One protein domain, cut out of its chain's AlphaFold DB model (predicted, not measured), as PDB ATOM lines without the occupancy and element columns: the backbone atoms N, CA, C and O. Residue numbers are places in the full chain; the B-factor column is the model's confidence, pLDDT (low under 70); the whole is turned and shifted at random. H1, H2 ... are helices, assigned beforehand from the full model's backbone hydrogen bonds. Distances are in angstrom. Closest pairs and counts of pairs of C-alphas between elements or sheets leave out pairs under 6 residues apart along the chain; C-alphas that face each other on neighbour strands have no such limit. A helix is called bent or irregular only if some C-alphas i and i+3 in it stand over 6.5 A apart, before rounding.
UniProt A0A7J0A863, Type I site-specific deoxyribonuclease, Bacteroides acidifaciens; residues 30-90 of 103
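What this domain is: This is residues 30 to 90 of the 103 residues of the protein "Type I site-specific deoxyribonuclease" of Bacteroides acidifaciens (UniProt A0A7J0A863). Three helices form an open zigzag, with the longest, H2, in the middle: H1 meets its first residues to make a wide V, and H3 folds back from its last residues as a helical hairpin. A stretch of residues 30 to 45, with no named element, leads into H1, and the turn of residues 55 to 60, of which 55 and 56 belong to H1, sticks out free. The printed part has 61 residues with three named helices, in the order H1, H2, H3, and no named strand; the class is all helix. It is flat, spanning 31 by 31 by 13 A, and only just compact, close to loose, with a radius of gyration of the C-alphas of 12.3 A.

Where its parts are: H2, residues 61 to 74, is 21.1 A long from first to last C-alpha. It is irregular: C-alphas 62 and 65 are 7.3 A apart. H1, residues 46 to 56, is 15.3 A long and begins with C-alpha 46 at (41.996, 8.665, 47.904). H3, residues 80 to 89, is 14.5 A long and ends with C-alpha 89 at (21.941, 4.848, 54.911).

How they stand to each other: H2 touches H1 with residues 61 to 64 alone; their closest C-alphas, of Lys 54 and Glu 61, are 4.7 A apart. They run opposite ways at a steep tilt of 61 degrees. H2 touches H3 with residues 71 to 74 alone; their closest C-alphas, of Glu 74 and Leu 80, are 6.1 A apart. This hairpin has a shallow tilt of 28 degrees, opposite ways. H1 and H3 are apart. In H1 and H3 every O i to N i+4 pair is within hydrogen-bond range; in H2, 8 of 10 are.

The domain as a whole: The C-alphas farthest apart, of Asp 32 and Ala 90, are 34.6 A from each other. The printed part has no cut, and both links between helices are tight. The mean pLDDT of the printed part is 89.7; residue 78 is under 70.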
ATOM      1  N   SER A  30      51.971  13.205  55.834       86.62
ATOM      2  CA  SER A  30      52.696  14.470  55.766       86.62
ATOM      3  C   SER A  30      52.005  15.372  54.745       86.62
ATOM      4  O   SER A  30      51.337  14.868  53.843       86.62
ATOM      5  N   GLU A  31      52.110  16.694  54.903       86.56
ATOM      6  CA  GLU A  31      51.337  17.657  54.100       86.56
ATOM      7  C   GLU A  31      51.625  17.568  52.594       86.56
ATOM      8  O   GLU A  31      50.732  17.803  51.786       86.56
ATOM      9  N   ASP A  32      52.827  17.137  52.200       89.06
ATOM     10  CA  ASP A  32      53.204  16.870  50.804       89.06
ATOM     11  C   ASP A  32      52.357  15.770  50.139       89.06
ATOM     12  O   ASP A  32      52.310  15.670  48.913       89.06
ATOM     13  N   LYS A  33      51.657  14.958  50.938       89.62
ATOM     14  CA  LYS A  33      50.773  13.883  50.469       89.62
ATOM     15  C   LYS A  33      49.317  14.326  50.292       89.62
ATOM     16  O   LYS A  33      48.488  13.513  49.868       89.62
ATOM     17  N   ASN A  34      49.000  15.579  50.624       92.12
ATOM     18  CA  ASN A  34      47.670  16.147  50.436       92.12
ATOM     19  C   ASN A  34      47.328  16.213  48.938       92.12
ATOM     20  O   ASN A  34      48.145  16.621  48.113       92.12
ATOM     21  N   GLY A  35      46.131  15.763  48.575       89.12
ATOM     22  CA  GLY A  35      45.617  15.740  47.208       89.12
ATOM     23  C   GLY A  35      46.164  14.602  46.342       89.12
ATOM     24  O   GLY A  35      45.654  14.389  45.244       89.12
ATOM     25  N   THR A  36      47.162  13.848  46.819       90.31
ATOM     26  CA  THR A  36      47.765  12.722  46.083       90.31
ATOM     27  C   THR A  36      47.488  11.378  46.749       90.31
ATOM     28  O   THR A  36      47.057  10.434  46.088       90.31
ATOM     29  N   VAL A  37      47.694  11.282  48.065       92.44
ATOM     30  CA  VAL A  37      47.456  10.056  48.848       92.44
ATOM     31  C   VAL A  37      46.162  10.159  49.639       92.44
ATOM     32  O   VAL A  37      45.399   9.194  49.723       92.44
ATOM     33  N   TYR A  38      45.919  11.329  50.219       95.00
ATOM     34  CA  TYR A  38      44.752  11.603  51.033       95.00
ATOM     35  C   TYR A  38      44.168  12.962  50.677       95.00
ATOM     36  O   TYR A  38      44.846  13.826  50.122       95.00
ATOM     37  N   ASP A  39      42.903  13.139  51.003       93.19
ATOM     38  CA  ASP A  39      42.228  14.411  50.906       93.19
ATOM     39  C   ASP A  39      42.475  15.261  52.155       93.19
ATOM     40  O   ASP A  39      42.090  14.854  53.249       93.19
ATOM     41  N   GLY A  40      43.091  16.433  52.011       90.19
ATOM     42  CA  GLY A  40      43.394  17.324  53.135       90.19
ATOM     43  C   GLY A  40      42.163  17.845  53.864       90.19
ATOM     44  O   GLY A  40      42.223  18.039  55.076       90.19
ATOM     45  N   ASP A  41      41.054  18.014  53.145       89.12
ATOM     46  CA  ASP A  41      39.820  18.564  53.709       89.12
ATOM     47  C   ASP A  41      39.070  17.525  54.562       89.12
ATOM     48  O   ASP A  41      38.476  17.864  55.581       89.12
ATOM     49  N   THR A  42      39.109  16.242  54.177       89.25
ATOM     50  CA  THR A  42      38.297  15.178  54.807       89.25
ATOM     51  C   THR A  42      39.100  14.070  55.489       89.25
ATOM     52  O   THR A  42      38.529  13.231  56.184       89.25
ATOM     53  N   ASN A  43      40.421  14.036  55.311       90.56
ATOM     54  CA  ASN A  43      41.325  12.948  55.704       90.56
ATOM     55  C   ASN A  43      41.055  11.587  55.027       90.56
ATOM     56  O   ASN A  43      41.607  10.565  55.445       90.56
ATOM     57  N   ILE A  44      40.245  11.544  53.965       93.19
ATOM     58  CA  ILE A  44      39.950  10.309  53.228       93.19
ATOM     59  C   ILE A  44      41.166   9.882  52.397       93.19
ATOM     60  O   ILE A  44      41.719  10.666  51.632       93.19
ATOM     61  N   LEU A  45      41.561   8.610  52.497       95.56
ATOM     62  CA  LEU A  45      42.600   8.019  51.647       95.56
ATOM     63  C   LEU A  45      42.060   7.811  50.227       95.56
ATOM     64  O   LEU A  45      41.218   6.940  50.010       95.56
ATOM     65  N   LEU A  46      42.566   8.570  49.255       95.62
ATOM     66  CA  LEU A  46      41.996   8.665  47.904       95.62
ATOM     67  C   LEU A  46      41.998   7.317  47.173       95.62
ATOM     68  O   LEU A  46      40.968   6.873  46.676       95.62
ATOM     69  N   GLN A  47      43.144   6.632  47.170       94.75
ATOM     70  CA  GLN A  47      43.298   5.346  46.479       94.75
ATOM     71  C   GLN A  47      42.491   4.224  47.142       94.75
ATOM     72  O   GLN A  47      41.963   3.342  46.466       94.75
ATOM     73  N   VAL A  48      42.399   4.243  48.478       95.38
ATOM     74  CA  VAL A  48      41.603   3.260  49.224       95.38
ATOM     75  C   VAL A  48      40.126   3.496  48.948       95.38
ATOM     76  O   VAL A  48      39.415   2.547  48.636       95.38
ATOM     77  N   PHE A  49      39.684   4.753  49.003       96.19
ATOM     78  CA  PHE A  49      38.310   5.133  48.714       96.19
ATOM     79  C   PHE A  49      37.900   4.727  47.300       96.19
ATOM     80  O   PHE A  49      36.913   4.019  47.149       96.19
ATOM     81  N   GLU A  50      38.680   5.088  46.278       96.75
ATOM     82  CA  GLU A  50      38.393   4.719  44.889       96.75
ATOM     83  C   GLU A  50      38.255   3.200  44.723       96.75
ATOM     84  O   GLU A  50      37.273   2.721  44.156       96.75
ATOM     85  N   ARG A  51      39.217   2.430  45.245       96.50
ATOM     86  CA  ARG A  51      39.197   0.968  45.131       96.50
ATOM     87  C   ARG A  51      37.972   0.363  45.811       96.50
ATOM     88  O   ARG A  51      37.287  -0.457  45.207       96.50
ATOM     89  N   GLN A  52      37.688   0.761  47.051       95.38
ATOM     90  CA  GLN A  52      36.544   0.226  47.790       95.38
ATOM     91  C   GLN A  52      35.216   0.665  47.171       95.38
ATOM     92  O   GLN A  52      34.295  -0.141  47.094       95.38
ATOM     93  N   PHE A  53      35.131   1.898  46.671       96.06
ATOM     94  CA  PHE A  53      33.945   2.404  45.991       96.06
ATOM     95  C   PHE A  53      33.621   1.580  44.744       96.06
ATOM     96  O   PHE A  53      32.474   1.181  44.566       96.06
ATOM     97  N   LYS A  54      34.624   1.285  43.909       96.12
ATOM     98  CA  LYS A  54      34.456   0.453  42.706       96.12
ATOM     99  C   LYS A  54      34.027  -0.971  43.048       96.12
ATOM    100  O   LYS A  54      33.143  -1.511  42.398       96.12
ATOM    101  N   ASN A  55      34.617  -1.551  44.092       94.81
ATOM    102  CA  ASN A  55      34.249  -2.888  44.556       94.81
ATOM    103  C   ASN A  55      32.800  -2.947  45.060       94.81
ATOM    104  O   ASN A  55      32.102  -3.923  44.804       94.81
ATOM    105  N   LEU A  56      32.360  -1.909  45.774       93.94
ATOM    106  CA  LEU A  56      31.021  -1.831  46.352       93.94
ATOM    107  C   LEU A  56      29.943  -1.469  45.317       93.94
ATOM    108  O   LEU A  56      28.782  -1.822  45.500       93.94
ATOM    109  N   ASN A  57      30.321  -0.789  44.229       94.62
ATOM    110  CA  ASN A  57      29.392  -0.260  43.228       94.62
ATOM    111  C   ASN A  57      29.744  -0.684  41.791       94.62
ATOM    112  O   ASN A  57      30.101   0.175  40.973       94.62
ATOM    113  N   PRO A  58      29.634  -1.983  41.450       94.25
ATOM    114  CA  PRO A  58      29.822  -2.439  40.076       94.25
ATOM    115  C   PRO A  58      28.869  -1.717  39.106       94.25
ATOM    116  O   PRO A  58      27.669  -1.631  39.366       94.25
ATOM    117  N   GLY A  59      29.389  -1.205  37.989       95.00
ATOM    118  CA  GLY A  59      28.637  -0.423  36.995       95.00
ATOM    119  C   GLY A  59      28.576   1.089  37.252       95.00
ATOM    120  O   GLY A  59      28.113   1.826  36.380       95.00
ATOM    121  N   HIS A  60      29.068   1.560  38.402       95.44
ATOM    122  CA  HIS A  60      29.142   2.981  38.768       95.44
ATOM    123  C   HIS A  60      30.584   3.433  39.059       95.44
ATOM    124  O   HIS A  60      30.824   4.444  39.718       95.44
ATOM    125  N   GLU A  61      31.589   2.715  38.555       95.19
ATOM    126  CA  GLU A  61      33.004   2.892  38.901       95.19
ATOM    127  C   GLU A  61      33.549   4.291  38.590       95.19
ATOM    128  O   GLU A  61      34.517   4.725  39.216       95.19
ATOM    129  N   GLY A  62      32.957   4.987  37.614       94.31
ATOM    130  CA  GLY A  62      33.335   6.345  37.214       94.31
ATOM    131  C   GLY A  62      32.806   7.447  38.137       94.31
ATOM    132  O   GLY A  62      33.260   8.586  38.043       94.31
ATOM    133  N   GLU A  63      31.877   7.135  39.042       95.75
ATOM    134  CA  GLU A  63      31.187   8.137  39.865       95.75
ATOM    135  C   GLU A  63      31.954   8.518  41.137       95.75
ATOM    136  O   GLU A  63      31.622   9.514  41.781       95.75
ATOM    137  N   PHE A  64      33.018   7.786  41.483       95.00
ATOM    138  CA  PHE A  64      33.735   7.961  42.749       95.00
ATOM    139  C   PHE A  64      34.232   9.400  42.981       95.00
ATOM    140  O   PHE A  64      34.162   9.894  44.106       95.00
ATOM    141  N   LEU A  65      34.703  10.097  41.937       94.50
ATOM    142  CA  LEU A  65      35.174  11.485  42.047       94.50
ATOM    143  C   LEU A  65      34.037  12.445  42.386       94.50
ATOM    144  O   LEU A  65      34.217  13.349  43.204       94.50
ATOM    145  N   GLN A  66      32.875  12.255  41.757       95.12
ATOM    146  CA  GLN A  66      31.707  13.084  42.016       95.12
ATOM    147  C   GLN A  66      31.189  12.830  43.432       95.12
ATOM    148  O   GLN A  66      30.969  13.783  44.174       95.12
ATOM    149  N   VAL A  67      31.112  11.564  43.851       94.06
ATOM    150  CA  VAL A  67      30.709  11.208  45.216       94.06
ATOM    151  C   VAL A  67      31.681  11.779  46.249       94.06
ATOM    152  O   VAL A  67      31.236  12.363  47.231       94.06
ATOM    153  N   LEU A  68      32.996  11.698  46.027       93.75
ATOM    154  CA  LEU A  68      33.984  12.304  46.926       93.75
ATOM    155  C   LEU A  68      33.807  13.826  47.027       93.75
ATOM    156  O   LEU A  68      33.888  14.390  48.116       93.75
ATOM    157  N   LYS A  69      33.533  14.499  45.904       93.06
ATOM    158  CA  LYS A  69      33.260  15.941  45.877       93.06
ATOM    159  C   LYS A  69      31.990  16.295  46.654       93.06
ATOM    160  O   LYS A  69      31.984  17.292  47.373       93.06
ATOM    161  N   ASP A  70      30.946  15.484  46.534       91.19
ATOM    162  CA  ASP A  70      29.702  15.683  47.276       91.19
ATOM    163  C   ASP A  70      29.917  15.485  48.782       91.19
ATOM    164  O   ASP A  70      29.454  16.304  49.572       91.19
ATOM    165  N   ILE A  71      30.698  14.469  49.176       90.06
ATOM    166  CA  ILE A  71      31.096  14.240  50.574       90.06
ATOM    167  C   ILE A  71      31.844  15.458  51.126       90.06
ATOM    168  O   ILE A  71      31.506  15.939  52.203       90.06
ATOM    169  N   ARG A  72      32.822  16.003  50.387       89.69
ATOM    170  CA  ARG A  72      33.533  17.228  50.802       89.69
ATOM    171  C   ARG A  72      32.576  18.392  51.040       89.69
ATOM    172  O   ARG A  72      32.770  19.152  51.979       89.69
ATOM    173  N   LYS A  73      31.565  18.555  50.186       88.06
ATOM    174  CA  LYS A  73      30.584  19.633  50.331       88.06
ATOM    175  C   LYS A  73      29.739  19.448  51.591       88.06
ATOM    176  O   LYS A  73      29.630  20.380  52.374       88.06
ATOM    177  N   GLU A  74      29.208  18.250  51.810       84.50
ATOM    178  CA  GLU A  74      28.407  17.937  53.003       84.50
ATOM    179  C   GLU A  74      29.206  18.077  54.299       84.50
ATOM    180  O   GLU A  74      28.671  18.512  55.315       84.50
ATOM    181  N   LEU A  75      30.500  17.750  54.256       81.31
ATOM    182  CA  LEU A  75      31.402  17.919  55.390       81.31
ATOM    183  C   LEU A  75      31.799  19.388  55.656       81.31
ATOM    184  O   LEU A  75      32.548  19.656  56.591       81.31
ATOM    185  N   ASN A  76      31.300  20.342  54.871       80.06
ATOM    186  CA  ASN A  76      31.464  21.773  55.123       80.06
ATOM    187  C   ASN A  76      30.152  22.465  55.548       80.06
ATOM    188  O   ASN A  76      30.177  23.665  55.816       80.06
ATOM    189  N   ASP A  77      29.030  21.738  55.624       77.75
ATOM    190  CA  ASP A  77      27.715  22.281  55.996       77.75
ATOM    191  C   ASP A  77      27.429  22.140  57.513       77.75
ATOM    192  O   ASP A  77      27.898  21.208  58.172       77.75
ATOM    193  N   ASP A  78      26.601  23.038  58.070       66.81
ATOM    194  CA  ASP A  78      26.305  23.143  59.518       66.81
ATOM    195  C   ASP A  78      25.659  21.879  60.138       66.81
ATOM    196  O   ASP A  78      25.824  21.609  61.328       66.81
ATOM    197  N   ASP A  79      24.962  21.063  59.337       70.88
ATOM    198  CA  ASP A  79      24.275  19.825  59.760       70.88
ATOM    199  C   ASP A  79      25.071  18.536  59.444       70.88
ATOM    200  O   ASP A  79      24.510  17.436  59.312       70.88
ATOM    201  N   LEU A  80      26.397  18.673  59.359       71.94
ATOM    202  CA  LEU A  80      27.409  17.673  58.997       71.94
ATOM    203  C   LEU A  80      27.076  16.223  59.385       71.94
ATOM    204  O   LEU A  80      27.062  15.317  58.552       71.94
ATOM    205  N   GLY A  81      26.787  15.990  60.668       78.69
ATOM    206  CA  GLY A  81      26.597  14.641  61.200       78.69
ATOM    207  C   GLY A  81      25.318  13.964  60.707       78.69
ATOM    208  O   GLY A  81      25.329  12.774  60.388       78.69
ATOM    209  N   ARG A  82      24.204  14.704  60.624       83.75
ATOM    210  CA  ARG A  82      22.901  14.134  60.241       83.75
ATOM    211  C   ARG A  82      22.807  13.934  58.733       83.75
ATOM    212  O   ARG A  82      22.325  12.887  58.302       83.75
ATOM    213  N   GLY A  83      23.266  14.913  57.952       84.06
ATOM    214  CA  GLY A  83      23.283  14.828  56.491       84.06
ATOM    215  C   GLY A  83      24.114  13.639  56.017       84.06
ATOM    216  O   GLY A  83      23.603  12.761  55.319       84.06
ATOM    217  N   PHE A  84      25.347  13.539  56.519       84.62
ATOM    218  CA  PHE A  84      26.247  12.450  56.158       84.62
ATOM    219  C   PHE A  84      25.723  11.079  56.615       84.62
ATOM    220  O   PHE A  84      25.740  10.122  55.843       84.62
ATOM    221  N   TYR A  85      25.162  10.970  57.828       87.19
ATOM    222  CA  TYR A  85      24.529   9.727  58.296       87.19
ATOM    223  C   TYR A  85      23.390   9.262  57.379       87.19
ATOM    224  O   TYR A  85      23.294   8.077  57.048       87.19
ATOM    225  N   ASN A  86      22.534  10.190  56.946       86.88
ATOM    226  CA  ASN A  86      21.437   9.871  56.039       86.88
ATOM    227  C   ASN A  86      21.951   9.412  54.673       86.88
ATOM    228  O   ASN A  86      21.389   8.466  54.128       86.88
ATOM    229  N   ARG A  87      23.033  10.012  54.151       86.94
ATOM    230  CA  ARG A  87      23.696   9.543  52.925       86.94
ATOM    231  C   ARG A  87      24.195   8.113  53.071       86.94
ATOM    232  O   ARG A  87      23.927   7.302  52.193       86.94
ATOM    233  N   LEU A  88      24.892   7.796  54.166       88.62
ATOM    234  CA  LEU A  88      25.412   6.442  54.390       88.62
ATOM    235  C   LEU A  88      24.289   5.402  54.330       88.62
ATOM    236  O   LEU A  88      24.476   4.339  53.751       88.62
ATOM    237  N   LYS A  89      23.115   5.729  54.879       86.44
ATOM    238  CA  LYS A  89      21.941   4.848  54.911       86.44
ATOM    239  C   LYS A  89      21.026   4.938  53.693       86.44
ATOM    240  O   LYS A  89      20.038   4.205  53.640       86.44
ATOM    241  N   ALA A  90      21.271   5.865  52.773       80.81
ATOM    242  CA  ALA A  90      20.360   6.109  51.670       80.81
ATOM    243  C   ALA A  90      20.315   4.893  50.740       80.81
ATOM    244  O   ALA A  90      21.344   4.331  50.366       80.81
TER     245      ALA A  90